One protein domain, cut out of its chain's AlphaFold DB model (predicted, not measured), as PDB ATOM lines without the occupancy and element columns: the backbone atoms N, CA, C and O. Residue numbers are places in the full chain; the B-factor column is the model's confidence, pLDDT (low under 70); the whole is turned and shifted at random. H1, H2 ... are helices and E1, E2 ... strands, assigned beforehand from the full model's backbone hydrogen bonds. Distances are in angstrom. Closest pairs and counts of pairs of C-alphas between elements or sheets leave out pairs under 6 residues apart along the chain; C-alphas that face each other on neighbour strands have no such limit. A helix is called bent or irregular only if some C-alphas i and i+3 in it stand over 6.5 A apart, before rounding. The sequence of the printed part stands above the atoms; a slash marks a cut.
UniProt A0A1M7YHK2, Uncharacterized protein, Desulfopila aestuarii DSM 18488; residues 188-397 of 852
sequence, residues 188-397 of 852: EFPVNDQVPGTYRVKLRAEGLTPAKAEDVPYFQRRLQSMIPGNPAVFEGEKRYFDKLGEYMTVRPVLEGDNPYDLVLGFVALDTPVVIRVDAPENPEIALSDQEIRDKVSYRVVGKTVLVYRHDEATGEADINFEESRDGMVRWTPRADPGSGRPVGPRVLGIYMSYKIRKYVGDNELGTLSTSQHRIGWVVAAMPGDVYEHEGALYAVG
ATOM      1  N   GLU A 188      20.057  -3.339   2.236       86.94
ATOM      2  CA  GLU A 188      20.278  -4.720   1.822       86.94
ATOM      3  C   GLU A 188      20.856  -5.547   2.965       86.94
ATOM      4  O   GLU A 188      21.934  -5.256   3.484       86.94
ATOM      5  N   PHE A 189      20.159  -6.624   3.317       84.31
ATOM      6  CA  PHE A 189      20.625  -7.591   4.304       84.31
ATOM      7  C   PHE A 189      20.995  -8.910   3.622       84.31
ATOM      8  O   PHE A 189      20.206  -9.414   2.816       84.31
ATOM      9  N   PRO A 190      22.158  -9.511   3.927       81.75
ATOM     10  CA  PRO A 190      22.514 -10.816   3.382       81.75
ATOM     11  C   PRO A 190      21.552 -11.901   3.888       81.75
ATOM     12  O   PRO A 190      21.135 -11.897   5.047       81.75
ATOM     13  N   VAL A 191      21.200 -12.849   3.017       79.31
ATOM     14  CA  VAL A 191      20.258 -13.932   3.347       79.31
ATOM     15  C   VAL A 191      20.865 -14.938   4.331       79.31
ATOM     16  O   VAL A 191      20.245 -15.219   5.359       79.31
ATOM     17  N   ASN A 192      22.041 -15.493   4.009       78.25
ATOM     18  CA  ASN A 192      22.960 -16.218   4.898       78.25
ATOM     19  C   ASN A 192      24.303 -16.478   4.171       78.25
ATOM     20  O   ASN A 192      24.433 -16.194   2.983       78.25
ATOM     21  N   ASP A 193      25.280 -17.074   4.860       74.88
ATOM     22  CA  ASP A 193      26.620 -17.341   4.302       74.88
ATOM     23  C   ASP A 193      26.653 -18.436   3.217       74.88
ATOM     24  O   ASP A 193      27.648 -18.588   2.510       74.88
ATOM     25  N   GLN A 194      25.594 -19.244   3.099       75.06
ATOM     26  CA  GLN A 194      25.550 -20.421   2.219       75.06
ATOM     27  C   GLN A 194      24.786 -20.175   0.911       75.06
ATOM     28  O   GLN A 194      24.982 -20.909  -0.055       75.06
ATOM     29  N   VAL A 195      23.911 -19.169   0.876       77.31
ATOM     30  CA  VAL A 195      23.060 -18.823  -0.264       77.31
ATOM     31  C   VAL A 195      23.295 -17.354  -0.620       77.31
ATOM     32  O   VAL A 195      22.836 -16.476   0.112       77.31
ATOM     33  N   PRO A 196      23.994 -17.066  -1.736       73.75
ATOM     34  CA  PRO A 196      24.253 -15.697  -2.156       73.75
ATOM     35  C   PRO A 196      22.944 -15.022  -2.583       73.75
ATOM     36  O   PRO A 196      22.270 -15.459  -3.519       73.75
ATOM     37  N   GLY A 197      22.587 -13.954  -1.881       78.00
ATOM     38  CA  GLY A 197      21.396 -13.155  -2.137       78.00
ATOM     39  C   GLY A 197      21.181 -12.128  -1.036       78.00
ATOM     40  O   GLY A 197      21.731 -12.253   0.065       78.00
ATOM     41  N   THR A 198      20.376 -11.116  -1.335       82.56
ATOM     42  CA  THR A 198      20.046 -10.043  -0.397       82.56
ATOM     43  C   THR A 198      18.539  -9.912  -0.232       82.56
ATOM     44  O   THR A 198      17.732 -10.295  -1.084       82.56
ATOM     45  N   TYR A 199      18.145  -9.392   0.920       84.62
ATOM     46  CA  TYR A 199      16.786  -8.974   1.190       84.62
ATOM     47  C   TYR A 199      16.773  -7.466   1.383       84.62
ATOM     48  O   TYR A 199      17.426  -6.957   2.296       84.62
ATOM     49  N   ARG A 200      16.060  -6.764   0.496       86.38
ATOM     50  CA  ARG A 200      16.013  -5.304   0.489       86.38
ATOM     51  C   ARG A 200      14.756  -4.790   1.179       86.38
ATOM     52  O   ARG A 200      13.651  -5.249   0.886       86.38
ATOM     53  N   VAL A 201      14.936  -3.843   2.091       87.25
ATOM     54  CA  VAL A 201      13.883  -3.297   2.956       87.25
ATOM     55  C   VAL A 201      13.995  -1.779   2.972       87.25
ATOM     56  O   VAL A 201      15.106  -1.257   2.989       87.25
ATOM     57  N   LYS A 202      12.866  -1.064   2.986       88.19
ATOM     58  CA  LYS A 202      12.857   0.403   3.055       88.19
ATOM     59  C   LYS A 202      11.979   0.906   4.193       88.19
ATOM     60  O   LYS A 202      10.837   0.462   4.336       88.19
ATOM     61  N   LEU A 203      12.485   1.866   4.963       91.19
ATOM     62  CA  LEU A 203      11.672   2.601   5.926       91.19
ATOM     63  C   LEU A 203      10.907   3.730   5.224       91.19
ATOM     64  O   LEU A 203      11.491   4.550   4.515       91.19
ATOM     65  N   ARG A 204       9.593   3.808   5.445       90.06
ATOM     66  CA  ARG A 204       8.778   4.962   5.048       90.06
ATOM     67  C   ARG A 204       8.175   5.625   6.267       90.06
ATOM     68  O   ARG A 204       7.638   4.948   7.140       90.06
ATOM     69  N   ALA A 205       8.213   6.950   6.273       92.06
ATOM     70  CA  ALA A 205       7.512   7.755   7.252       92.06
ATOM     71  C   ALA A 205       6.646   8.792   6.523       92.06
ATOM     72  O   ALA A 205       7.139   9.581   5.718       92.06
ATOM     73  N   GLU A 206       5.343   8.744   6.773       94.50
ATOM     74  CA  GLU A 206       4.332   9.662   6.249       94.50
ATOM     75  C   GLU A 206       3.909  10.632   7.364       94.50
ATOM     76  O   GLU A 206       3.964  10.282   8.542       94.50
ATOM     77  N   GLY A 207       3.478  11.848   7.011       92.12
ATOM     78  CA  GLY A 207       3.070  12.874   7.988       92.12
ATOM     79  C   GLY A 207       4.220  13.711   8.569       92.12
ATOM     80  O   GLY A 207       3.978  14.600   9.378       92.12
ATOM     81  N   LEU A 208       5.457  13.463   8.122       93.94
ATOM     82  CA  LEU A 208       6.648  14.256   8.433       93.94
ATOM     83  C   LEU A 208       7.013  15.155   7.251       93.94
ATOM     84  O   LEU A 208       6.998  14.713   6.102       93.94
ATOM     85  N   THR A 209       7.410  16.392   7.537       94.00
ATOM     86  CA  THR A 209       8.093  17.251   6.560       94.00
ATOM     87  C   THR A 209       9.588  16.936   6.613       94.00
ATOM     88  O   THR A 209      10.194  17.216   7.649       94.00
ATOM     89  N   PRO A 210      10.194  16.346   5.562       92.50
ATOM     90  CA  PRO A 210      11.595  15.931   5.596       92.50
ATOM     91  C   PRO A 210      12.541  17.097   5.877       92.50
ATOM     92  O   PRO A 210      12.351  18.198   5.359       92.50
ATOM     93  N   ALA A 211      13.582  16.835   6.658       91.75
ATOM     94  CA  ALA A 211      14.599  17.811   7.022       91.75
ATOM     95  C   ALA A 211      16.002  17.213   6.894       91.75
ATOM     96  O   ALA A 211      16.191  16.002   7.013       91.75
ATOM     97  N   LYS A 212      17.004  18.071   6.691       90.25
ATOM     98  CA  LYS A 212      18.410  17.679   6.814       90.25
ATOM     99  C   LYS A 212      18.959  18.129   8.155       90.25
ATOM    100  O   LYS A 212      18.621  19.206   8.641       90.25
ATOM    101  N   ALA A 213      19.848  17.315   8.720       88.69
ATOM    102  CA  ALA A 213      20.473  17.619  10.000       88.69
ATOM    103  C   ALA A 213      21.248  18.941   9.970       88.69
ATOM    104  O   ALA A 213      21.221  19.665  10.948       88.69
ATOM    105  N   GLU A 214      21.894  19.254   8.846       88.94
ATOM    106  CA  GLU A 214      22.720  20.448   8.637       88.94
ATOM    107  C   GLU A 214      21.930  21.741   8.407       88.94
ATOM    108  O   GLU A 214      22.506  22.811   8.546       88.94
ATOM    109  N   ASP A 215      20.632  21.667   8.110       87.88
ATOM    110  CA  ASP A 215      19.812  22.847   7.790       87.88
ATOM    111  C   ASP A 215      18.916  23.279   8.962       87.88
ATOM    112  O   ASP A 215      18.282  24.330   8.914       87.88
ATOM    113  N   VAL A 216      18.823  22.455  10.011       90.06
ATOM    114  CA  VAL A 216      17.868  22.644  11.108       90.06
ATOM    115  C   VAL A 216      18.601  22.626  12.450       90.06
ATOM    116  O   VAL A 216      19.107  21.568  12.839       90.06
ATOM    117  N   PRO A 217      18.593  23.732  13.219       90.69
ATOM    118  CA  PRO A 217      19.336  23.845  14.477       90.69
ATOM    119  C   PRO A 217      19.036  22.733  15.480       90.69
ATOM    120  O   PRO A 217      19.942  22.236  16.144       90.69
ATOM    121  N   TYR A 218      17.773  22.310  15.581       92.19
ATOM    122  CA  TYR A 218      17.379  21.209  16.458       92.19
ATOM    123  C   TYR A 218      18.159  19.929  16.134       92.19
ATOM    124  O   TYR A 218      18.797  19.351  17.015       92.19
ATOM    125  N   PHE A 219      18.185  19.517  14.863       93.81
ATOM    126  CA  PHE A 219      18.910  18.318  14.452       93.81
ATOM    127  C   PHE A 219      20.427  18.519  14.511       93.81
ATOM    128  O   PHE A 219      21.112  17.630  15.013       93.81
ATOM    129  N   GLN A 220      20.958  19.679  14.105       91.81
ATOM    130  CA  GLN A 220      22.392  19.988  14.232       91.81
ATOM    131  C   GLN A 220      22.898  19.762  15.664       91.81
ATOM    132  O   GLN A 220      23.960  19.177  15.872       91.81
ATOM    133  N   ARG A 221      22.119  20.216  16.653       91.06
ATOM    134  CA  ARG A 221      22.521  20.270  18.064       91.06
ATOM    135  C   ARG A 221      22.213  18.990  18.838       91.06
ATOM    136  O   ARG A 221      22.968  18.630  19.736       91.06
ATOM    137  N   ARG A 222      21.102  18.310  18.527       90.69
ATOM    138  CA  ARG A 222      20.578  17.188  19.330       90.69
ATOM    139  C   ARG A 222      20.756  15.820  18.686       90.69
ATOM    140  O   ARG A 222      20.730  14.819  19.395       90.69
ATOM    141  N   LEU A 223      20.902  15.725  17.362       92.75
ATOM    142  CA  LEU A 223      20.780  14.440  16.661       92.75
ATOM    143  C   LEU A 223      21.757  13.385  17.184       92.75
ATOM    144  O   LEU A 223      21.357  12.250  17.424       92.75
ATOM    145  N   GLN A 224      23.010  13.771  17.427       90.62
ATOM    146  CA  GLN A 224      24.038  12.850  17.914       90.62
ATOM    147  C   GLN A 224      23.721  12.270  19.293       90.62
ATOM    148  O   GLN A 224      24.115  11.143  19.563       90.62
ATOM    149  N   SER A 225      22.992  12.984  20.157       88.69
ATOM    150  CA  SER A 225      22.573  12.456  21.463       88.69
ATOM    151  C   SER A 225      21.319  11.585  21.406       88.69
ATOM    152  O   SER A 225      20.974  10.993  22.420       88.69
ATOM    153  N   MET A 226      20.635  11.512  20.259       91.31
ATOM    154  CA  MET A 226      19.340  10.833  20.103       91.31
ATOM    155  C   MET A 226      19.424   9.498  19.350       91.31
ATOM    156  O   MET A 226      18.437   8.772  19.280       91.31
ATOM    157  N   ILE A 227      20.574   9.166  18.762       91.50
ATOM    158  CA  ILE A 227      20.752   7.986  17.899       91.50
ATOM    159  C   ILE A 227      21.790   7.008  18.481       91.50
ATOM    160  O   ILE A 227      22.599   7.413  19.318       91.50
ATOM    161  N   PRO A 228      21.835   5.731  18.036       88.44
ATOM    162  CA  PRO A 228      22.684   4.684  18.628       88.44
ATOM    163  C   PRO A 228      24.193   4.945  18.649       88.44
ATOM    164  O   PRO A 228      24.907   4.242  19.354       88.44
ATOM    165  N   GLY A 229      24.693   5.934  17.899       85.56
ATOM    166  CA  GLY A 229      26.086   6.379  18.020       85.56
ATOM    167  C   GLY A 229      26.422   6.914  19.420       85.56
ATOM    168  O   GLY A 229      27.583   6.912  19.823       85.56
ATOM    169  N   ASN A 230      25.412   7.327  20.193       89.06
ATOM    170  CA  ASN A 230      25.564   7.699  21.590       89.06
ATOM    171  C   ASN A 230      25.490   6.462  22.514       89.06
ATOM    172  O   ASN A 230      24.506   5.717  22.463       89.06
ATOM    173  N   PRO A 231      26.469   6.266  23.422       88.00
ATOM    174  CA  PRO A 231      26.501   5.115  24.325       88.00
ATOM    175  C   PRO A 231      25.246   4.927  25.186       88.00
ATOM    176  O   PRO A 231      24.833   3.790  25.403       88.00
ATOM    177  N   ALA A 232      24.618   6.008  25.658       85.19
ATOM    178  CA  ALA A 232      23.421   5.927  26.497       85.19
ATOM    179  C   ALA A 232      22.210   5.409  25.706       85.19
ATOM    180  O   ALA A 232      21.433   4.591  26.204       85.19
ATOM    181  N   VAL A 233      22.085   5.839  24.448       89.62
ATOM    182  CA  VAL A 233      21.031   5.398  23.525       89.62
ATOM    183  C   VAL A 233      21.218   3.923  23.183       89.62
ATOM    184  O   VAL A 233      20.273   3.139  23.270       89.62
ATOM    185  N   PHE A 234      22.455   3.528  22.870       89.69
ATOM    186  CA  PHE A 234      22.816   2.137  22.610       89.69
ATOM    187  C   PHE A 234      22.536   1.223  23.812       89.69
ATOM    188  O   PHE A 234      22.005   0.120  23.669       89.69
ATOM    189  N   GLU A 235      22.851   1.679  25.025       88.00
ATOM    190  CA  GLU A 235      22.563   0.915  26.235       88.00
ATOM    191  C   GLU A 235      21.050   0.771  26.474       88.00
ATOM    192  O   GLU A 235      20.582  -0.309  26.847       88.00
ATOM    193  N   GLY A 236      20.270   1.824  26.213       89.19
ATOM    194  CA  GLY A 236      18.809   1.788  26.260       89.19
ATOM    195  C   GLY A 236      18.207   0.785  25.272       89.19
ATOM    196  O   GLY A 236      17.386  -0.051  25.664       89.19
ATOM    197  N   GLU A 237      18.679   0.806  24.023       89.94
ATOM    198  CA  GLU A 237      18.322  -0.153  22.969       89.94
ATOM    199  C   GLU A 237      18.629  -1.594  23.413       89.94
ATOM    200  O   GLU A 237      17.773  -2.480  23.334       89.94
ATOM    201  N   LYS A 238      19.822  -1.835  23.970       88.38
ATOM    202  CA  LYS A 238      20.210  -3.149  24.495       88.38
ATOM    203  C   LYS A 238      19.278  -3.619  25.614       88.38
ATOM    204  O   LYS A 238      18.786  -4.745  25.553       88.38
ATOM    205  N   ARG A 239      18.986  -2.769  26.606       88.75
ATOM    206  CA  ARG A 239      18.069  -3.112  27.714       88.75
ATOM    207  C   ARG A 239      16.667  -3.452  27.212       88.75
ATOM    208  O   ARG A 239      16.036  -4.361  27.754       88.75
ATOM    209  N   TYR A 240      16.175  -2.737  26.202       89.06
ATOM    210  CA  TYR A 240      14.889  -3.026  25.569       89.06
ATOM    211  C   TYR A 240      14.864  -4.448  24.983       89.06
ATOM    212  O   TYR A 240      13.962  -5.232  25.288       89.06
ATOM    213  N   PHE A 241      15.897  -4.827  24.229       86.88
ATOM    214  CA  PHE A 241      15.972  -6.161  23.632       86.88
ATOM    215  C   PHE A 241      16.327  -7.279  24.607       86.88
ATOM    216  O   PHE A 241      15.871  -8.405  24.411       86.88
ATOM    217  N   ASP A 242      17.083  -7.000  25.667       85.69
ATOM    218  CA  ASP A 242      17.332  -7.973  26.729       85.69
ATOM    219  C   ASP A 242      16.024  -8.366  27.431       85.69
ATOM    220  O   ASP A 242      15.797  -9.555  27.655       85.69
ATOM    221  N   LYS A 243      15.117  -7.406  27.677       85.44
ATOM    222  CA  LYS A 243      13.769  -7.681  28.216       85.44
ATOM    223  C   LYS A 243      12.906  -8.503  27.256       85.44
ATOM    224  O   LYS A 243      12.197  -9.409  27.681       85.44
ATOM    225  N   LEU A 244      12.967  -8.206  25.959       82.31
ATOM    226  CA  LEU A 244      12.249  -8.979  24.939       82.31
ATOM    227  C   LEU A 244      12.853 -10.372  24.714       82.31
ATOM    228  O   LEU A 244      12.157 -11.279  24.258       82.31
ATOM    229  N   GLY A 245      14.135 -10.557  25.032       72.69
ATOM    230  CA  GLY A 245      14.898 -11.777  24.784       72.69
ATOM    231  C   GLY A 245      14.344 -13.033  25.462       72.69
ATOM    232  O   GLY A 245      14.637 -14.127  24.994       72.69
ATOM    233  N   GLU A 246      13.516 -12.897  26.503       67.75
ATOM    234  CA  GLU A 246      12.794 -14.017  27.132       67.75
ATOM    235  C   GLU A 246      11.691 -14.608  26.231       67.75
ATOM    236  O   GLU A 246      11.300 -15.762  26.400       67.75
ATOM    237  N   TYR A 247      11.223 -13.840  25.241       68.81
ATOM    238  CA  TYR A 247      10.105 -14.184  24.356       68.81
ATOM    239  C   TYR A 247      10.500 -14.252  22.872       68.81
ATOM    240  O   TYR A 247       9.679 -14.613  22.025       68.81
ATOM    241  N   MET A 248      11.749 -13.918  22.531       69.25
ATOM    242  CA  MET A 248      12.250 -13.887  21.154       69.25
ATOM    243  C   MET A 248      13.135 -15.093  20.825       69.25
ATOM    244  O   MET A 248      13.909 -15.574  21.646       69.25
ATOM    245  N   THR A 249      13.052 -15.569  19.579       66.44
ATOM    246  CA  THR A 249      13.848 -16.712  19.087       66.44
ATOM    247  C   THR A 249      15.218 -16.311  18.539       66.44
ATOM    248  O   THR A 249      16.105 -17.155  18.457       66.44
ATOM    249  N   VAL A 250      15.394 -15.043  18.159       70.75
ATOM    250  CA  VAL A 250      16.638 -14.468  17.626       70.75
ATOM    251  C   VAL A 250      16.790 -13.062  18.203       70.75
ATOM    252  O   VAL A 250      15.800 -12.350  18.338       70.75
ATOM    253  N   ARG A 251      18.013 -12.680  18.587       68.50
ATOM    254  CA  ARG A 251      18.328 -11.328  19.069       68.50
ATOM    255  C   ARG A 251      18.782 -10.444  17.899       68.50
ATOM    256  O   ARG A 251      19.411 -10.966  16.978       68.50
ATOM    257  N   PRO A 252      18.494  -9.132  17.920       70.69
ATOM    258  CA  PRO A 252      18.981  -8.218  16.893       70.69
ATOM    259  C   PRO A 252      20.506  -8.091  16.929       70.69
ATOM    260  O   PRO A 252      21.120  -8.141  17.997       70.69
ATOM    261  N   VAL A 253      21.108  -7.868  15.760       71.88
ATOM    262  CA  VAL A 253      22.524  -7.490  15.649       71.88
ATOM    263  C   VAL A 253      22.649  -5.993  15.933       71.88
ATOM    264  O   VAL A 253      22.387  -5.166  15.059       71.88
ATOM    265  N   LEU A 254      22.987  -5.650  17.178       74.75
ATOM    266  CA  LEU A 254      23.079  -4.256  17.637       74.75
ATOM    267  C   LEU A 254      24.489  -3.666  17.484       74.75
ATOM    268  O   LEU A 254      24.621  -2.466  17.264       74.75
ATOM    269  N   GLU A 255      25.532  -4.491  17.594       67.62
ATOM    270  CA  GLU A 255      26.934  -4.051  17.587       67.62
ATOM    271  C   GLU A 255      27.434  -3.698  16.170       67.62
ATOM    272  O   GLU A 255      27.199  -4.446  15.219       67.62
ATOM    273  N   GLY A 256      28.161  -2.576  16.056       61.72
ATOM    274  CA  GLY A 256      28.731  -2.040  14.807       61.72
ATOM    275  C   GLY A 256      27.874  -0.964  14.119       61.72
ATOM    276  O   GLY A 256      26.673  -0.854  14.372       61.72
ATOM    277  N   ASP A 257      28.482  -0.182  13.216       56.62
ATOM    278  CA  ASP A 257      27.785   0.739  12.293       56.62
ATOM    279  C   ASP A 257      27.076  -0.061  11.184       56.62
ATOM    280  O   ASP A 257      27.424  -0.001  10.003       56.62
ATOM    281  N   ASN A 258      26.092  -0.878  11.561       67.31
ATOM    282  CA  ASN A 258      25.229  -1.530  10.581       67.31
ATOM    283  C   ASN A 258      24.418  -0.448   9.848       67.31
ATOM    284  O   ASN A 258      23.867   0.426  10.517       67.31
ATOM    285  N   PRO A 259      24.314  -0.486   8.509       75.12
ATOM    286  CA  PRO A 259      23.575   0.524   7.762       75.12
ATOM    287  C   PRO A 259      22.093   0.499   8.164       75.12
ATOM    288  O   PRO A 259      21.471  -0.563   8.197       75.12
ATOM    289  N   TYR A 260      21.542   1.667   8.494       89.25
ATOM    290  CA  TYR A 260      20.130   1.870   8.817       89.25
ATOM    291  C   TYR A 260      19.627   3.181   8.202       89.25
ATOM    292  O   TYR A 260      20.407   4.111   7.995       89.25
ATOM    293  N   ASP A 261      18.323   3.268   7.936       90.94
ATOM    294  CA  ASP A 261      17.699   4.474   7.395       90.94
ATOM    295  C   ASP A 261      17.504   5.494   8.523       90.94
ATOM    296  O   ASP A 261      16.931   5.179   9.566       90.94
ATOM    297  N   LEU A 262      17.950   6.732   8.327       92.88
ATOM    298  CA  LEU A 262      17.684   7.827   9.258       92.88
ATOM    299  C   LEU A 262      16.674   8.787   8.633       92.88
ATOM    300  O   LEU A 262      16.963   9.437   7.629       92.88
ATOM    301  N   VAL A 263      15.494   8.889   9.240       94.81
ATOM    302  CA  VAL A 263      14.428   9.794   8.807       94.81
ATOM    303  C   VAL A 263      14.324  10.946   9.796       94.81
ATOM    304  O   VAL A 263      13.983  10.742  10.959       94.81
ATOM    305  N   LEU A 264      14.599  12.158   9.321       95.88
ATOM    306  CA  LEU A 264      14.481  13.394  10.090       95.88
ATOM    307  C   LEU A 264      13.348  14.236   9.512       95.88
ATOM    308  O   LEU A 264      13.262  14.406   8.291       95.88
ATOM    309  N   GLY A 265      12.496  14.797  10.364       94.12
ATOM    310  CA  GLY A 265      11.470  15.710   9.879       94.12
ATOM    311  C   GLY A 265      10.684  16.431  10.959       94.12
ATOM    312  O   GLY A 265      10.714  16.062  12.130       94.12
ATOM    313  N   PHE A 266       9.963  17.468  10.542       93.56
ATOM    314  CA  PHE A 266       9.024  18.187  11.396       93.56
ATOM    315  C   PHE A 266       7.648  17.535  11.357       93.56
ATOM    316  O   PHE A 266       7.169  17.164  10.281       93.56
ATOM    317  N   VAL A 267       6.993  17.459  12.512       92.12
ATOM    318  CA  VAL A 267       5.607  16.993  12.616       92.12
ATOM    319  C   VAL A 267       4.712  18.147  13.024       92.12
ATOM    320  O   VAL A 267       4.920  18.751  14.069       92.12
ATOM    321  N   ALA A 268       3.694  18.445  12.224       91.38
ATOM    322  CA  ALA A 268       2.662  19.384  12.640       91.38
ATOM    323  C   ALA A 268       1.743  18.728  13.680       91.38
ATOM    324  O   ALA A 268       1.347  17.570  13.521       91.38
ATOM    325  N   LEU A 269       1.368  19.482  14.718       90.94
ATOM    326  CA  LEU A 269       0.341  19.031  15.653       90.94
ATOM    327  C   LEU A 269      -0.935  18.660  14.896       90.94
ATOM    328  O   LEU A 269      -1.242  19.187  13.825       90.94
ATOM    329  N   ASP A 270      -1.633  17.680  15.442       93.38
ATOM    330  CA  ASP A 270      -2.838  17.083  14.892       93.38
ATOM    331  C   ASP A 270      -2.688  16.348  13.552       93.38
ATOM    332  O   ASP A 270      -3.674  15.814  13.033       93.38
ATOM    333  N   THR A 271      -1.466  16.239  13.021       94.50
ATOM    334  CA  THR A 271      -1.169  15.487  11.799       94.50
ATOM    335  C   THR A 271      -0.716  14.070  12.150       94.50
ATOM    336  O   THR A 271       0.283  13.904  12.850       94.50
ATOM    337  N   PRO A 272      -1.415  13.020  11.681       94.50
ATOM    338  CA  PRO A 272      -1.003  11.653  11.955       94.50
ATOM    339  C   PRO A 272       0.329  11.325  11.283       94.50
ATOM    340  O   PRO A 272       0.463  11.465  10.065       94.50
ATOM    341  N   VAL A 273       1.271  10.815  12.066       95.31
ATOM    342  CA  VAL A 273       2.509  10.216  11.579       95.31
ATOM    343  C   VAL A 273       2.290   8.722  11.426       95.31
ATOM    344  O   VAL A 273       1.722   8.074  12.307       95.31
ATOM    345  N   VAL A 274       2.719   8.173  10.291       95.06
ATOM    346  CA  VAL A 274       2.623   6.741  10.003       95.06
ATOM    347  C   VAL A 274       3.980   6.235   9.543       95.06
ATOM    348  O   VAL A 274       4.496   6.676   8.518       95.06
ATOM    349  N   ILE A 275       4.541   5.285  10.281       93.25
ATOM    350  CA  ILE A 275       5.753   4.564   9.905       93.25
ATOM    351  C   ILE A 275       5.353   3.216   9.323       93.25
ATOM    352  O   ILE A 275       4.533   2.494   9.898       93.25
ATOM    353  N   ARG A 276       5.952   2.870   8.183       90.12
ATOM    354  CA  ARG A 276       5.794   1.581   7.506       90.12
ATOM    355  C   ARG A 276       7.148   1.028   7.103       90.12
ATOM    356  O   ARG A 276       8.040   1.770   6.696       90.12
ATOM    357  N   VAL A 277       7.273  -0.291   7.182       88.12
ATOM    358  CA  VAL A 277       8.433  -1.018   6.674       88.12
ATOM    359  C   VAL A 277       8.017  -1.733   5.394       88.12
ATOM    360  O   VAL A 277       7.304  -2.736   5.433       88.12
ATOM    361  N   ASP A 278       8.469  -1.214   4.256       86.94
ATOM    362  CA  ASP A 278       8.254  -1.853   2.963       86.94
ATOM    363  C   ASP A 278       9.226  -3.023   2.830       86.94
ATOM    364  O   ASP A 278      10.431  -2.845   2.625       86.94
ATOM    365  N   ALA A 279       8.692  -4.233   2.964       84.12
ATOM    366  CA  ALA A 279       9.469  -5.459   2.951       84.12
ATOM    367  C   ALA A 279       8.776  -6.470   2.014       84.12
ATOM    368  O   ALA A 279       7.715  -6.986   2.383       84.12
ATOM    369  N   PRO A 280       9.312  -6.758   0.811       82.88
ATOM    370  CA  PRO A 280       8.656  -7.621  -0.178       82.88
ATOM    371  C   PRO A 280       8.541  -9.078   0.305       82.88
ATOM    372  O   PRO A 280       9.225  -9.507   1.233       82.88
ATOM    373  N   GLU A 281       7.639  -9.876  -0.265       79.44
ATOM    374  CA  GLU A 281       7.500 -11.294   0.127       79.44
ATOM    375  C   GLU A 281       8.622 -12.186  -0.421       79.44
ATOM    376  O   GLU A 281       8.947 -13.205   0.190       79.44
ATOM    377  N   ASN A 282       9.250 -11.795  -1.532       80.44
ATOM    378  CA  ASN A 282      10.277 -12.583  -2.210       80.44
ATOM    379  C   ASN A 282      11.650 -11.885  -2.099       80.44
ATOM    380  O   ASN A 282      11.775 -10.750  -2.561       80.44
ATOM    381  N   PRO A 283      12.677 -12.519  -1.499       79.25
ATOM    382  CA  PRO A 283      14.041 -11.992  -1.481       79.25
ATOM    383  C   PRO A 283      14.734 -12.148  -2.846       79.25
ATOM    384  O   PRO A 283      14.420 -13.060  -3.614       79.25
ATOM    385  N   GLU A 284      15.719 -11.290  -3.131       77.75
ATOM    386  CA  GLU A 284      16.520 -11.333  -4.361       77.75
ATOM    387  C   GLU A 284      17.613 -12.411  -4.228       77.75
ATOM    388  O   GLU A 284      18.737 -12.155  -3.791       77.75
ATOM    389  N   ILE A 285      17.267 -13.657  -4.572       79.50
ATOM    390  CA  ILE A 285      18.184 -14.808  -4.547       79.50
ATOM    391  C   ILE A 285      18.336 -15.366  -5.961       79.50
ATOM    392  O   ILE A 285      17.355 -15.747  -6.602       79.50
ATOM    393  N   ALA A 286      19.579 -15.448  -6.437       78.69
ATOM    394  CA  ALA A 286      19.882 -16.057  -7.724       78.69
ATOM    395  C   ALA A 286      19.671 -17.579  -7.656       78.69
ATOM    396  O   ALA A 286      20.258 -18.257  -6.814       78.69
ATOM    397  N   LEU A 287      18.844 -18.115  -8.555       81.12
ATOM    398  CA  LEU A 287      18.577 -19.551  -8.663       81.12
ATOM    399  C   LEU A 287      19.435 -20.173  -9.765       81.12
ATOM    400  O   LEU A 287      19.591 -19.598 -10.842       81.12
ATOM    401  N   SER A 288      19.948 -21.377  -9.523       81.00
ATOM    402  CA  SER A 288      20.607 -22.163 -10.572       81.00
ATOM    403  C   SER A 288      19.602 -22.713 -11.596       81.00
ATOM    404  O   SER A 288      18.425 -22.911 -11.290       81.00
ATOM    405  N   ASP A 289      20.067 -23.067 -12.800       82.06
ATOM    406  CA  ASP A 289      19.217 -23.675 -13.841       82.06
ATOM    407  C   ASP A 289      18.475 -24.932 -13.355       82.06
ATOM    408  O   ASP A 289      17.382 -25.241 -13.829       82.06
ATOM    409  N   GLN A 290      19.073 -25.683 -12.423       79.94
ATOM    410  CA  GLN A 290      18.449 -26.857 -11.815       79.94
ATOM    411  C   GLN A 290      17.333 -26.466 -10.843       79.94
ATOM    412  O   GLN A 290      16.252 -27.034 -10.904       79.94
ATOM    413  N   GLU A 291      17.554 -25.458 -10.007       82.50
ATOM    414  CA  GLU A 291      16.549 -24.956  -9.068       82.50
ATOM    415  C   GLU A 291      15.355 -24.315  -9.779       82.50
ATOM    416  O   GLU A 291      14.215 -24.487  -9.346       82.50
ATOM    417  N   ILE A 292      15.591 -23.653 -10.916       82.62
ATOM    418  CA  ILE A 292      14.528 -23.151 -11.795       82.62
ATOM    419  C   ILE A 292      13.694 -24.320 -12.343       82.62
ATOM    420  O   ILE A 292      12.462 -24.269 -12.301       82.62
ATOM    421  N   ARG A 293      14.339 -25.401 -12.813       81.38
ATOM    422  CA  ARG A 293      13.644 -26.624 -13.267       81.38
ATOM    423  C   ARG A 293      12.848 -27.292 -12.146       81.38
ATOM    424  O   ARG A 293      11.727 -27.738 -12.388       81.38
ATOM    425  N   ASP A 294      13.399 -27.306 -10.937       84.06
ATOM    426  CA  ASP A 294      12.780 -27.886  -9.742       84.06
ATOM    427  C   ASP A 294      11.722 -26.963  -9.110       84.06
ATOM    428  O   ASP A 294      11.117 -27.317  -8.101       84.06
ATOM    429  N   LYS A 295      11.448 -25.793  -9.707       86.19
ATOM    430  CA  LYS A 295      10.492 -24.789  -9.205       86.19
ATOM    431  C   LYS A 295      10.795 -24.350  -7.768       86.19
ATOM    432  O   LYS A 295       9.885 -24.221  -6.944       86.19
ATOM    433  N   VAL A 296      12.071 -24.147  -7.457       85.00
ATOM    434  CA  VAL A 296      12.495 -23.601  -6.167       85.00
ATOM    435  C   VAL A 296      12.056 -22.142  -6.055       85.00
ATOM    436  O   VAL A 296      12.220 -21.365  -6.991       85.00
ATOM    437  N   SER A 297      11.532 -21.752  -4.894       84.81
ATOM    438  CA  SER A 297      11.354 -20.342  -4.532       84.81
ATOM    439  C   SER A 297      11.734 -20.111  -3.075       84.81
ATOM    440  O   SER A 297      11.649 -21.016  -2.244       84.81
ATOM    441  N   TYR A 298      12.162 -18.895  -2.765       84.94
ATOM    442  CA  TYR A 298      12.408 -18.452  -1.400       84.94
ATOM    443  C   TYR A 298      11.369 -17.401  -1.050       84.94
ATOM    444  O   TYR A 298      11.088 -16.533  -1.870       84.94
ATOM    445  N   ARG A 299      10.778 -17.497   0.139       86.25
ATOM    446  CA  ARG A 299       9.751 -16.549   0.587       86.25
ATOM    447  C   ARG A 299      10.026 -16.121   2.013       86.25
ATOM    448  O   ARG A 299      10.439 -16.937   2.844       86.25
ATOM    449  N   VAL A 300       9.783 -14.849   2.286       84.12
ATOM    450  CA  VAL A 300       9.802 -14.299   3.633       84.12
ATOM    451  C   VAL A 300       8.478 -14.623   4.304       84.12
ATOM    452  O   VAL A 300       7.419 -14.196   3.854       84.12
ATOM    453  N   VAL A 301       8.537 -15.369   5.400       81.00
ATOM    454  CA  VAL A 301       7.373 -15.780   6.182       81.00
ATOM    455  C   VAL A 301       7.552 -15.371   7.636       81.00
ATOM    456  O   VAL A 301       8.645 -15.470   8.187       81.00
ATOM    457  N   GLY A 302       6.470 -14.919   8.271       77.44
ATOM    458  CA  GLY A 302       6.510 -14.415   9.646       77.44
ATOM    459  C   GLY A 302       7.386 -13.169   9.767       77.44
ATOM    460  O   GLY A 302       8.557 -13.272  10.123       77.44
ATOM    461  N   LYS A 303       6.807 -12.006   9.454       83.31
ATOM    462  CA  LYS A 303       7.422 -10.688   9.640       83.31
ATOM    463  C   LYS A 303       6.870 -10.065  10.917       83.31
ATOM    464  O   LYS A 303       5.660 -10.089  11.123       83.31
ATOM    465  N   THR A 304       7.752  -9.495  11.724       84.62
ATOM    466  CA  THR A 304       7.378  -8.714  12.903       84.62
ATOM    467  C   THR A 304       8.224  -7.456  12.927       84.62
ATOM    468  O   THR A 304       9.451  -7.548  12.914       84.62
ATOM    469  N   VAL A 305       7.584  -6.293  12.983       87.31
ATOM    470  CA  VAL A 305       8.270  -5.026  13.244       87.31
ATOM    471  C   VAL A 305       8.209  -4.743  14.739       87.31
ATOM    472  O   VAL A 305       7.194  -4.998  15.384       87.31
ATOM    473  N   LEU A 306       9.316  -4.262  15.288       87.94
ATOM    474  CA  LEU A 306       9.461  -3.892  16.690       87.94
ATOM    475  C   LEU A 306       9.831  -2.413  16.768       87.94
ATOM    476  O   LEU A 306      10.649  -1.936  15.976       87.94
ATOM    477  N   VAL A 307       9.252  -1.718  17.743       90.69
ATOM    478  CA  VAL A 307       9.421  -0.276  17.938       90.69
ATOM    479  C   VAL A 307      10.090  -0.024  19.279       90.69
ATOM    480  O   VAL A 307       9.595  -0.465  20.311       90.69
ATOM    481  N   TYR A 308      11.213   0.682  19.276       91.12
ATOM    482  CA  TYR A 308      11.871   1.170  20.482       91.12
ATOM    483  C   TYR A 308      11.603   2.671  20.618       91.12
ATOM    484  O   TYR A 308      12.072   3.453  19.795       91.12
ATOM    485  N   ARG A 309      10.841   3.079  21.637       92.12
ATOM    486  CA  ARG A 309      10.615   4.499  21.940       92.12
ATOM    487  C   ARG A 309      11.767   5.001  22.792       92.12
ATOM    488  O   ARG A 309      11.922   4.563  23.930       92.12
ATOM    489  N   HIS A 310      12.608   5.837  22.201       92.38
ATOM    490  CA  HIS A 310      13.800   6.335  22.871       92.38
ATOM    491  C   HIS A 310      13.534   7.651  23.610       92.38
ATOM    492  O   HIS A 310      13.961   7.792  24.751       92.38
ATOM    493  N   ASP A 311      12.813   8.572  22.969       90.88
ATOM    494  CA  ASP A 311      12.471   9.893  23.502       90.88
ATOM    495  C   ASP A 311      11.041  10.265  23.089       90.88
ATOM    496  O   ASP A 311      10.624  10.021  21.947       90.88
ATOM    497  N   GLU A 312      10.280  10.839  24.015       91.56
ATOM    498  CA  GLU A 312       8.894  11.256  23.821       91.56
ATOM    499  C   GLU A 312       8.557  12.464  24.697       91.56
ATOM    500  O   GLU A 312       8.990  12.543  25.842       91.56
ATOM    501  N   ALA A 313       7.773  13.393  24.148       88.25
ATOM    502  CA  ALA A 313       7.171  14.475  24.912       88.25
ATOM    503  C   ALA A 313       5.977  13.930  25.695       88.25
ATOM    504  O   ALA A 313       5.051  13.357  25.105       88.25
ATOM    505  N   THR A 314       5.996  14.099  27.014       86.56
ATOM    506  CA  THR A 314       4.973  13.531  27.900       86.56
ATOM    507  C   THR A 314       3.799  14.490  28.123       86.56
ATOM    508  O   THR A 314       3.957  15.707  28.115       86.56
ATOM    509  N   GLY A 315       2.591  13.949  28.316       86.00
ATOM    510  CA  GLY A 315       1.392  14.742  28.607       86.00
ATOM    511  C   GLY A 315       0.116  13.904  28.674       86.00
ATOM    512  O   GLY A 315       0.145  12.691  28.457       86.00
ATOM    513  N   GLU A 316      -1.010  14.545  28.986       86.88
ATOM    514  CA  GLU A 316      -2.317  13.885  29.141       86.88
ATOM    515  C   GLU A 316      -3.069  13.717  27.810       86.88
ATOM    516  O   GLU A 316      -4.102  13.044  27.758       86.88
ATOM    517  N   ALA A 317      -2.586  14.335  26.730       90.06
ATOM    518  CA  ALA A 317      -3.246  14.256  25.434       90.06
ATOM    519  C   ALA A 317      -3.220  12.831  24.860       90.06
ATOM    520  O   ALA A 317      -2.166  12.208  24.734       90.06
ATOM    521  N   ASP A 318      -4.381  12.343  24.415       91.81
ATOM    522  CA  ASP A 318      -4.456  11.081  23.684       91.81
ATOM    523  C   ASP A 318      -3.927  11.248  22.251       91.81
ATOM    524  O   ASP A 318      -4.572  11.815  21.357       91.81
ATOM    525  N   ILE A 319      -2.728  10.716  22.031       93.56
ATOM    526  CA  ILE A 319      -2.035  10.734  20.743       93.56
ATOM    527  C   ILE A 319      -2.473   9.606  19.801       93.56
ATOM    528  O   ILE A 319      -1.958   9.522  18.686       93.56
ATOM    529  N   ASN A 320      -3.414   8.741  20.202       92.38
ATOM    530  CA  ASN A 320      -3.875   7.590  19.417       92.38
ATOM    531  C   ASN A 320      -2.700   6.737  18.907       92.38
ATOM    532  O   ASN A 320      -2.566   6.496  17.703       92.38
ATOM    533  N   PHE A 321      -1.795   6.363  19.814       93.00
ATOM    534  CA  PHE A 321      -0.629   5.564  19.452       93.00
ATOM    535  C   PHE A 321      -1.039   4.108  19.195       93.00
ATOM    536  O   PHE A 321      -1.532   3.426  20.093       93.00
ATOM    537  N   GLU A 322      -0.784   3.615  17.987       92.00
ATOM    538  CA  GLU A 322      -1.130   2.268  17.534       92.00
ATOM    539  C   GLU A 322       0.095   1.552  16.944       92.00
ATOM    540  O   GLU A 322       0.822   2.104  16.115       92.00
ATOM    541  N   GLU A 323       0.283   0.288  17.334       89.38
ATOM    542  CA  GLU A 323       1.259  -0.637  16.742       89.38
ATOM    543  C   GLU A 323       0.504  -1.828  16.157       89.38
ATOM    544  O   GLU A 323      -0.180  -2.568  16.873       89.38
ATOM    545  N   SER A 324       0.600  -2.019  14.846       80.00
ATOM    546  CA  SER A 324      -0.066  -3.123  14.167       80.00
ATOM    547  C   SER A 324       0.847  -4.347  14.035       80.00
ATOM    548  O   SER A 324       2.075  -4.252  14.019       80.00
ATOM    549  N   ARG A 325       0.249  -5.539  13.895       64.56
ATOM    550  CA  ARG A 325       1.005  -6.800  13.732       64.56
ATOM    551  C   ARG A 325       1.793  -6.878  12.421       64.56
ATOM    552  O   ARG A 325       2.791  -7.586  12.370       64.56
ATOM    553  N   ASP A 326       1.335  -6.189  11.381       66.38
ATOM    554  CA  ASP A 326       2.010  -6.029  10.087       66.38
ATOM    555  C   ASP A 326       3.096  -4.941  10.107       66.38
ATOM    556  O   ASP A 326       3.802  -4.762   9.118       66.38
ATOM    557  N   GLY A 327       3.290  -4.275  11.248       69.81
ATOM    558  CA  GLY A 327       4.425  -3.395  11.480       69.81
ATOM    559  C   GLY A 327       4.233  -1.946  11.066       69.81
ATOM    560  O   GLY A 327       5.212  -1.242  10.817       69.81
ATOM    561  N   MET A 328       2.979  -1.502  11.003       84.00
ATOM    562  CA  MET A 328       2.634  -0.092  10.938       84.00
ATOM    563  C   MET A 328       2.672   0.497  12.350       84.00
ATOM    564  O   MET A 328       2.067  -0.043  13.278       84.00
ATOM    565  N   VAL A 329       3.351   1.631  12.493       91.00
ATOM    566  CA  VAL A 329       3.322   2.453  13.709       91.00
ATOM    567  C   VAL A 329       2.597   3.734  13.369       91.00
ATOM    568  O   VAL A 329       2.920   4.367  12.364       91.00
ATOM    569  N   ARG A 330       1.623   4.130  14.179       94.44
ATOM    570  CA  ARG A 330       0.871   5.361  13.956       94.44
ATOM    571  C   ARG A 330       0.690   6.113  15.257       94.44
ATOM    572  O   ARG A 330       0.376   5.514  16.274       94.44
ATOM    573  N   TRP A 331       0.840   7.427  15.203       95.06
ATOM    574  CA  TRP A 331       0.421   8.320  16.276       95.06
ATOM    575  C   TRP A 331       0.055   9.679  15.696       95.06
ATOM    576  O   TRP A 331       0.349   9.978  14.544       95.06
ATOM    577  N   THR A 332      -0.611  10.506  16.485       95.75
ATOM    578  CA  THR A 332      -0.946  11.880  16.126       95.75
ATOM    579  C   THR A 332      -0.495  12.787  17.259       95.75
ATOM    580  O   THR A 332      -1.124  12.745  18.314       95.75
ATOM    581  N   PRO A 333       0.570  13.589  17.088       93.44
ATOM    582  CA  PRO A 333       0.964  14.545  18.112       93.44
ATOM    583  C   PRO A 333      -0.159  15.519  18.424       93.44
ATOM    584  O   PRO A 333      -0.880  15.957  17.525       93.44
ATOM    585  N   ARG A 334      -0.302  15.865  19.697       93.00
ATOM    586  CA  ARG A 334      -1.340  16.774  20.191       93.00
ATOM    587  C   ARG A 334      -0.719  17.807  21.109       93.00
ATOM    588  O   ARG A 334       0.311  17.536  21.711       93.00
ATOM    589  N   ALA A 335      -1.374  18.951  21.249       89.56
ATOM    590  CA  ALA A 335      -1.106  19.817  22.385       89.56
ATOM    591  C   ALA A 335      -1.724  19.203  23.651       89.56
ATOM    592  O   ALA A 335      -2.873  18.752  23.639       89.56
ATOM    593  N   ASP A 336      -0.969  19.206  24.739       85.75
ATOM    594  CA  ASP A 336      -1.439  18.859  26.065       85.75
ATOM    595  C   ASP A 336      -2.547  19.838  26.492       85.75
ATOM    596  O   ASP A 336      -2.344  21.053  26.432       85.75
ATOM    597  N   PRO A 337      -3.722  19.364  26.943       78.31
ATOM    598  CA  PRO A 337      -4.828  20.248  27.309       78.31
ATOM    599  C   PRO A 337      -4.535  21.162  28.506       78.31
ATOM    600  O   PRO A 337      -5.263  22.132  28.713       78.31
ATOM    601  N   GLY A 338      -3.552  20.817  29.346       72.25
ATOM    602  CA  GLY A 338      -3.196  21.583  30.536       72.25
ATOM    603  C   GLY A 338      -2.108  22.622  30.284       72.25
ATOM    604  O   GLY A 338      -2.229  23.755  30.745       72.25
ATOM    605  N   SER A 339      -1.057  22.228  29.574       74.56
ATOM    606  CA  SER A 339       0.152  23.030  29.355       74.56
ATOM    607  C   SER A 339       0.256  23.621  27.948       74.56
ATOM    608  O   SER A 339       1.030  24.547  27.733       74.56
ATOM    609  N   GLY A 340      -0.498  23.100  26.976       79.62
ATOM    610  CA  GLY A 340      -0.377  23.464  25.562       79.62
ATOM    611  C   GLY A 340       0.861  22.885  24.864       79.62
ATOM    612  O   GLY A 340       1.041  23.121  23.670       79.62
ATOM    613  N   ARG A 341       1.706  22.125  25.576       83.56
ATOM    614  CA  ARG A 341       2.947  21.535  25.048       83.56
ATOM    615  C   ARG A 341       2.664  20.390  24.075       83.56
ATOM    616  O   ARG A 341       1.662  19.701  24.244       83.56
ATOM    617  N   PRO A 342       3.518  20.146  23.070       90.06
ATOM    618  CA  PRO A 342       3.373  18.967  22.223       90.06
ATOM    619  C   PRO A 342       3.514  17.681  23.053       90.06
ATOM    620  O   PRO A 342       4.340  17.595  23.953       90.06
ATOM    621  N   VAL A 343       2.713  16.672  22.724       92.38
ATOM    622  CA  VAL A 343       2.728  15.334  23.323       92.38
ATOM    623  C   VAL A 343       2.934  14.318  22.214       92.38
ATOM    624  O   VAL A 343       2.241  14.354  21.189       92.38
ATOM    625  N   GLY A 344       3.860  13.387  22.434       92.94
ATOM    626  CA  GLY A 344       4.092  12.246  21.561       92.94
ATOM    627  C   GLY A 344       5.568  11.900  21.333       92.94
ATOM    628  O   GLY A 344       6.468  12.614  21.769       92.94
ATOM    629  N   PRO A 345       5.834  10.783  20.635       93.94
ATOM    630  CA  PRO A 345       7.186  10.337  20.323       93.94
ATOM    631  C   PRO A 345       8.000  11.363  19.529       93.94
ATOM    632  O   PRO A 345       7.551  11.848  18.486       93.94
ATOM    633  N   ARG A 346       9.236  11.599  19.981       93.50
ATOM    634  CA  ARG A 346      10.273  12.365  19.271       93.50
ATOM    635  C   ARG A 346      11.253  11.440  18.568       93.50
ATOM    636  O   ARG A 346      11.697  11.744  17.467       93.50
ATOM    637  N   VAL A 347      11.583  10.300  19.178       95.31
ATOM    638  CA  VAL A 347      12.594   9.379  18.652       95.31
ATOM    639  C   VAL A 347      12.125   7.930  18.728       95.31
ATOM    640  O   VAL A 347      11.873   7.394  19.810       95.31
ATOM    641  N   LEU A 348      12.067   7.278  17.565       95.19
ATOM    642  CA  LEU A 348      11.678   5.877  17.411       95.19
ATOM    643  C   LEU A 348      12.763   5.080  16.679       95.19
ATOM    644  O   LEU A 348      13.109   5.394  15.541       95.19
ATOM    645  N   GLY A 349      13.246   4.005  17.300       93.25
ATOM    646  CA  GLY A 349      14.030   2.961  16.644       93.25
ATOM    647  C   GLY A 349      13.114   1.888  16.052       93.25
ATOM    648  O   GLY A 349      12.241   1.362  16.743       93.25
ATOM    649  N   ILE A 350      13.313   1.545  14.782       92.69
ATOM    650  CA  ILE A 350      12.496   0.584  14.033       92.69
ATOM    651  C   ILE A 350      13.341  -0.631  13.664       92.69
ATOM    652  O   ILE A 350      14.412  -0.512  13.064       92.69
ATOM    653  N   TYR A 351      12.833  -1.817  13.990       90.25
ATOM    654  CA  TYR A 351      13.508  -3.093  13.761       90.25
ATOM    655  C   TYR A 351      12.553  -4.061  13.101       90.25
ATOM    656  O   TYR A 351      11.349  -4.008  13.331       90.25
ATOM    657  N   MET A 352      13.092  -4.998  12.334       88.06
ATOM    658  CA  MET A 352      12.292  -6.053  11.733       88.06
ATOM    659  C   MET A 352      12.934  -7.407  11.983       88.06
ATOM    660  O   MET A 352      14.129  -7.596  11.760       88.06
ATOM    661  N   SER A 353      12.106  -8.349  12.423       86.94
ATOM    662  CA  SER A 353      12.401  -9.774  12.469       86.94
ATOM    663  C   SER A 353      11.672 -10.476  11.328       86.94
ATOM    664  O   SER A 353      10.499 -10.193  11.067       86.94
ATOM    665  N   TYR A 354      12.359 -11.381  10.636       86.19
ATOM    666  CA  TYR A 354      11.767 -12.161   9.555       86.19
ATOM    667  C   TYR A 354      12.428 -13.532   9.393       86.19
ATOM    668  O   TYR A 354      13.573 -13.751   9.800       86.19
ATOM    669  N   LYS A 355      11.703 -14.471   8.769       88.62
ATOM    670  CA  LYS A 355      12.231 -15.792   8.397       88.62
ATOM    671  C   LYS A 355      12.184 -15.974   6.897       88.62
ATOM    672  O   LYS A 355      11.162 -15.705   6.279       88.62
ATOM    673  N   ILE A 356      13.254 -16.495   6.316       87.81
ATOM    674  CA  ILE A 356      13.267 -16.911   4.912       87.81
ATOM    675  C   ILE A 356      13.105 -18.424   4.878       87.81
ATOM    676  O   ILE A 356      13.838 -19.146   5.554       87.81
ATOM    677  N   ARG A 357      12.143 -18.922   4.099       88.56
ATOM    678  CA  ARG A 357      11.927 -20.358   3.878       88.56
ATOM    679  C   ARG A 357      12.140 -20.736   2.422       88.56
ATOM    680  O   ARG A 357      11.861 -19.941   1.526       88.56
ATOM    681  N   LYS A 358      12.624 -21.962   2.207       88.19
ATOM    682  CA  LYS A 358      12.774 -22.575   0.881       88.19
ATOM    683  C   LYS A 358      11.535 -23.403   0.549       88.19
ATOM    684  O   LYS A 358      11.084 -24.204   1.369       88.19
ATOM    685  N   TYR A 359      11.049 -23.251  -0.674       85.94
ATOM    686  CA  TYR A 359       9.932 -23.991  -1.252       85.94
ATOM    687  C   TYR A 359      10.377 -24.699  -2.532       85.94
ATOM    688  O   TYR A 359      11.242 -24.189  -3.244       85.94
ATOM    689  N   VAL A 360       9.773 -25.847  -2.835       86.94
ATOM    690  CA  VAL A 360       9.857 -26.544  -4.132       86.94
ATOM    691  C   VAL A 360       8.433 -26.800  -4.611       86.94
ATOM    692  O   VAL A 360       7.685 -27.562  -3.990       86.94
ATOM    693  N   GLY A 361       8.026 -26.109  -5.678       82.94
ATOM    694  CA  GLY A 361       6.606 -25.942  -5.983       82.94
ATOM    695  C   GLY A 361       5.888 -25.254  -4.815       82.94
ATOM    696  O   GLY A 361       6.313 -24.186  -4.380       82.94
ATOM    697  N   ASP A 362       4.846 -25.893  -4.280       80.81
ATOM    698  CA  ASP A 362       4.088 -25.404  -3.115       80.81
ATOM    699  C   ASP A 362       4.522 -26.047  -1.784       80.81
ATOM    700  O   ASP A 362       4.004 -25.698  -0.723       80.81
ATOM    701  N   ASN A 363       5.483 -26.976  -1.811       84.81
ATOM    702  CA  ASN A 363       5.931 -27.686  -0.616       84.81
ATOM    703  C   ASN A 363       7.036 -26.908   0.107       84.81
ATOM    704  O   ASN A 363       8.080 -26.606  -0.476       84.81
ATOM    705  N   GLU A 364       6.827 -26.631   1.394       86.56
ATOM    706  CA  GLU A 364       7.832 -26.043   2.280       86.56
ATOM    707  C   GLU A 364       8.908 -27.079   2.641       86.56
ATOM    708  O   GLU A 364       8.594 -28.151   3.156       86.56
ATOM    709  N   LEU A 365      10.180 -26.758   2.391       81.94
ATOM    710  CA  LEU A 365      11.311 -27.661   2.645       81.94
ATOM    711  C   LEU A 365      12.108 -27.320   3.907       81.94
ATOM    712  O   LEU A 365      12.839 -28.170   4.412       81.94
ATOM    713  N   GLY A 366      11.991 -26.093   4.422       81.06
ATOM    714  CA  GLY A 366      12.654 -25.693   5.663       81.06
ATOM    715  C   GLY A 366      12.936 -24.197   5.775       81.06
ATOM    716  O   GLY A 366      12.751 -23.425   4.832       81.06
ATOM    717  N   THR A 367      13.396 -23.790   6.961       83.50
ATOM    718  CA  THR A 367      13.830 -22.412   7.244       83.50
ATOM    719  C   THR A 367      15.284 -22.233   6.833       83.50
ATOM    720  O   THR A 367      16.154 -22.946   7.322       83.50
ATOM    721  N   LEU A 368      15.521 -21.293   5.920       82.31
ATOM    722  CA  LEU A 368      16.836 -20.936   5.401       82.31
ATOM    723  C   LEU A 368      17.578 -19.983   6.345       82.31
ATOM    724  O   LEU A 368      18.770 -20.159   6.590       82.31
ATOM    725  N   SER A 369      16.877 -18.976   6.866       82.00
ATOM    726  CA  SER A 369      17.411 -18.038   7.855       82.00
ATOM    727  C   SER A 369      16.299 -17.461   8.728       82.00
ATOM    728  O   SER A 369      15.128 -17.419   8.344       82.00
ATOM    729  N   THR A 370      16.661 -17.066   9.946       84.31
ATOM    730  CA  THR A 370      15.850 -16.211  10.818       84.31
ATOM    731  C   THR A 370      16.747 -15.063  11.235       84.31
ATOM    732  O   THR A 370      17.781 -15.307  11.855       84.31
ATOM    733  N   SER A 371      16.358 -13.845  10.883       83.06
ATOM    734  CA  SER A 371      17.196 -12.664  11.059       83.06
ATOM    735  C   SER A 371      16.411 -11.546  11.723       83.06
ATOM    736  O   SER A 371      15.187 -11.465  11.592       83.06
ATOM    737  N   GLN A 372      17.124 -10.681  12.439       85.81
ATOM    738  CA  GLN A 372      16.563  -9.470  13.018       85.81
ATOM    739  C   GLN A 372      17.541  -8.314  12.845       85.81
ATOM    740  O   GLN A 372      18.690  -8.390  13.287       85.81
ATOM    741  N   HIS A 373      17.067  -7.243  12.215       86.19
ATOM    742  CA  HIS A 373      17.889  -6.104  11.825       86.19
ATOM    743  C   HIS A 373      17.280  -4.784  12.294       86.19
ATOM    744  O   HIS A 373      16.056  -4.635  12.359       86.19
ATOM    745  N   ARG A 374      18.159  -3.823  12.599       90.31
ATOM    746  CA  ARG A 374      17.805  -2.406  12.708       90.31
ATOM    747  C   ARG A 374      17.461  -1.914  11.303       90.31
ATOM    748  O   ARG A 374      18.271  -2.055  10.396       90.31
ATOM    749  N   ILE A 375      16.251  -1.394  11.132       90.31
ATOM    750  CA  ILE A 375      15.769  -0.872   9.848       90.31
ATOM    751  C   ILE A 375      16.000   0.628   9.783       90.31
ATOM    752  O   ILE A 375      16.465   1.134   8.774       90.31
ATOM    753  N   GLY A 376      15.731   1.349  10.865       91.88
ATOM    754  CA  GLY A 376      15.991   2.776  10.865       91.88
ATOM    755  C   GLY A 376      15.603   3.481  12.142       91.88
ATOM    756  O   GLY A 376      15.073   2.871  13.069       91.88
ATOM    757  N   TRP A 377      15.893   4.770  12.168       93.88
ATOM    758  CA  TRP A 377      15.536   5.686  13.238       93.88
ATOM    759  C   TRP A 377      14.708   6.823  12.659       93.88
ATOM    760  O   TRP A 377      15.074   7.410  11.641       93.88
ATOM    761  N   VAL A 378      13.588   7.121  13.309       95.56
ATOM    762  CA  VAL A 378      12.737   8.264  12.981       95.56
ATOM    763  C   VAL A 378      12.887   9.288  14.094       95.56
ATOM    764  O   VAL A 378      12.593   8.983  15.250       95.56
ATOM    765  N   VAL A 379      13.351  10.485  13.738       96.00
ATOM    766  CA  VAL A 379      13.505  11.626  14.644       96.00
ATOM    767  C   VAL A 379      12.554  12.731  14.185       96.00
ATOM    768  O   VAL A 379      12.719  13.326  13.117       96.00
ATOM    769  N   ALA A 380      11.540  12.976  15.001       94.06
ATOM    770  CA  ALA A 380      10.471  13.930  14.786       94.06
ATOM    771  C   ALA A 380      10.698  15.181  15.643       94.06
ATOM    772  O   ALA A 380      10.719  15.109  16.869       94.06
ATOM    773  N   ALA A 381      10.831  16.333  14.993       93.12
ATOM    774  CA  ALA A 381      10.863  17.629  15.656       93.12
ATOM    775  C   ALA A 381       9.435  18.192  15.742       93.12
ATOM    776  O   ALA A 381       8.780  18.376  14.710       93.12
ATOM    777  N   MET A 382       8.940  18.459  16.953       92.00
ATOM    778  CA  MET A 382       7.584  18.977  17.161       92.00
ATOM    779  C   MET A 382       7.605  20.487  17.449       92.00
ATOM    780  O   MET A 382       8.391  20.940  18.279       92.00
ATOM    781  N   PRO A 383       6.759  21.299  16.791       83.50
ATOM    782  CA  PRO A 383       6.609  22.713  17.111       83.50
ATOM    783  C   PRO A 383       6.244  22.923  18.583       83.50
ATOM    784  O   PRO A 383       5.356  22.253  19.105       83.50
ATOM    785  N   GLY A 384       6.914  23.876  19.234       78.12
ATOM    786  CA  GLY A 384       6.712  24.186  20.653       78.12
ATOM    787  C   GLY A 384       7.568  23.360  21.616       78.12
ATOM    788  O   GLY A 384       7.655  23.726  22.784       78.12
ATOM    789  N   ASP A 385       8.247  22.305  21.148       86.69
ATOM    790  CA  ASP A 385       9.250  21.622  21.967       86.69
ATOM    791  C   ASP A 385      10.420  22.559  22.273       86.69
ATOM    792  O   ASP A 385      10.913  23.280  21.399       86.69
ATOM    793  N   VAL A 386      10.895  22.495  23.514       88.00
ATOM    794  CA  VAL A 386      12.058  23.237  23.996       88.00
ATOM    795  C   VAL A 386      13.190  22.258  24.280       88.00
ATOM    796  O   VAL A 386      12.977  21.184  24.842       88.00
ATOM    797  N   TYR A 387      14.409  22.619  23.893       86.00
ATOM    798  CA  TYR A 387      15.599  21.811  24.122       86.00
ATOM    799  C   TYR A 387      16.776  22.668  24.582       86.00
ATOM    800  O   TYR A 387      16.892  23.844  24.240       86.00
ATOM    801  N   GLU A 388      17.661  22.048  25.358       85.69
ATOM    802  CA  GLU A 388      18.900  22.659  25.833       85.69
ATOM    803  C   GLU A 388      20.054  22.353  24.868       85.69
ATOM    804  O   GLU A 388      20.149  21.248  24.313       85.69
ATOM    805  N   HIS A 389      20.903  23.357  24.650       83.81
ATOM    806  CA  HIS A 389      22.191  23.227  23.984       83.81
ATOM    807  C   HIS A 389      23.178  24.275  24.515       83.81
ATOM    808  O   HIS A 389      22.912  25.474  24.434       83.81
ATOM    809  N   GLU A 390      24.326  23.818  25.019       80.62
ATOM    810  CA  GLU A 390      25.406  24.658  25.563       80.62
ATOM    811  C   GLU A 390      24.953  25.630  26.674       80.62
ATOM    812  O   GLU A 390      25.438  26.752  26.788       80.62
ATOM    813  N   GLY A 391      24.031  25.187  27.532       72.88
ATOM    814  CA  GLY A 391      23.499  25.947  28.664       72.88
ATOM    815  C   GLY A 391      22.382  26.923  28.305       72.88
ATOM    816  O   GLY A 391      21.911  27.640  29.185       72.88
ATOM    817  N   ALA A 392      21.945  26.945  27.045       80.31
ATOM    818  CA  ALA A 392      20.894  27.819  26.550       80.31
ATOM    819  C   ALA A 392      19.682  27.014  26.055       80.31
ATOM    820  O   ALA A 392      19.823  25.923  25.497       80.31
ATOM    821  N   LEU A 393      18.481  27.565  26.244       84.56
ATOM    822  CA  LEU A 393      17.230  26.978  25.759       84.56
ATOM    823  C   LEU A 393      16.878  27.485  24.370       84.56
ATOM    824  O   LEU A 393      17.062  28.663  24.069       84.56
ATOM    825  N   TYR A 394      16.308  26.609  23.551       88.25
ATOM    826  CA  TYR A 394      15.836  26.910  22.203       88.25
ATOM    827  C   TYR A 394      14.497  26.225  21.957       88.25
ATOM    828  O   TYR A 394      14.274  25.115  22.438       88.25
ATOM    829  N   ALA A 395      13.627  26.859  21.173       88.94
ATOM    830  CA  ALA A 395      12.433  26.208  20.648       88.94
ATOM    831  C   ALA A 395      12.741  25.512  19.317       88.94
ATOM    832  O   ALA A 395      13.518  26.006  18.496       88.94
ATOM    833  N   VAL A 396      12.091  24.380  19.059       88.81
ATOM    834  CA  VAL A 396      12.139  23.716  17.752       88.81
ATOM    835  C   VAL A 396      11.673  24.677  16.655       88.81
ATOM    836  O   VAL A 396      10.561  25.201  16.694       88.81
ATOM    837  N   GLY A 397      12.531  24.874  15.651       84.56
ATOM    838  CA  GLY A 397      12.284  25.788  14.532       84.56
ATOM    839  C   GLY A 397      12.724  27.236  14.773       84.56
ATOM    840  O   GLY A 397      12.464  28.074  13.914       84.56
TER     841      GLY A 397
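Overview. This is residues 188 to 397 of the 852 residues of an uncharacterized protein of Desulfopila aestuarii DSM 18488 (UniProt A0A1M7YHK2). Look first for a long, twisted sheet whose three long strands E5, E7 and E8 run lengthwise through the domain; helices H1 and H2 cover part of one face, and the smaller, curled sheet E1 E2 E4 E6 covers part of the other. The hairpin of E9 and E10 sits at one end, near H1, and the small H3 at the other. The printed part has 210 residues with three named helices and ten named strands, in the order E1 E2 H1 H2 E3 E4 H3 E5 E6 E7 E8 E9 E10; the class is mixed, helices and strands. The large sheet, order E3 E8 E7 E5, is mixed; the other two are antiparallel. The whole is only just compact, close to loose, with a radius of gyration of the C-alphas of 19.9 A, and elongated, spanning 66 by 35 by 31 A.

Arrangement. Begin at the hairpin of E7, residues 342 to 360, and E8, residues 363 to 381, where N 352 and O 373 are 3.0 A apart. Edge strand E5, residues 296 to 313, is antiparallel to E7, with N 306 and O 351 at 2.8 A. Edge strand E3, residues 261 to 266, is parallel to E8, with N 263 and O 377 at 2.9 A. H1, residues 217 to 226, is on this sheet at a height of 9.9 A; its Met 226 and Val 347 of E7 have C-alphas 7.1 A apart. H2, residues 231 to 244, is on the same face, over E5; their closest C-alphas, Glu 237 and Tyr 308, are 7.0 A apart. H3, residues 289 to 293, only grazes the sheet. In the curled sheet, E1, residues 188 to 190, and E2, residues 197 to 206, form a hairpin, with N 189 and O 199 at 2.9 A. E4, residues 273 to 278, is antiparallel to E2, with N 204 and O 276 at 2.9 A, and to E6, residues 329 to 331, with N 275 and O 329 at 2.8 A. The closest C-alphas of E2 and E8, Leu 203 and Gly 376, are 6.6 A apart. E9, residues 386 to 389, and E10, residues 392 to 395, form a hairpin, with N 387 and O 394 at 2.9 A; the closest C-alphas of H1 and E9, Arg 221 and His 389, are 6.6 A apart. Every O i to N i+4 pair is within hydrogen-bond range in H2 and H3, and 4 of 6 in H1.

Along the chain. Find C-alpha 342 at (3.373, 18.967, 22.223); E7 runs 53.0 A to C-alpha 360 at (9.857, -26.544, -4.132), bending by 50 degrees at residue 347. E5 spans 49.4 A, E8 48.4 A and H2 20.1 A. H1 is irregular: C-alphas 221 and 224 are 7.6 A apart.

Size, cuts and confidence. The C-alphas farthest apart, Arg 293 and Gly 391, are 68.0 A apart. The printed part has no cut; the links H2 to E3 and E5 to E6 are long. Look for pLDDT under 70 at residues 246 to 249, 251, 255 to 258 and 325 to 327.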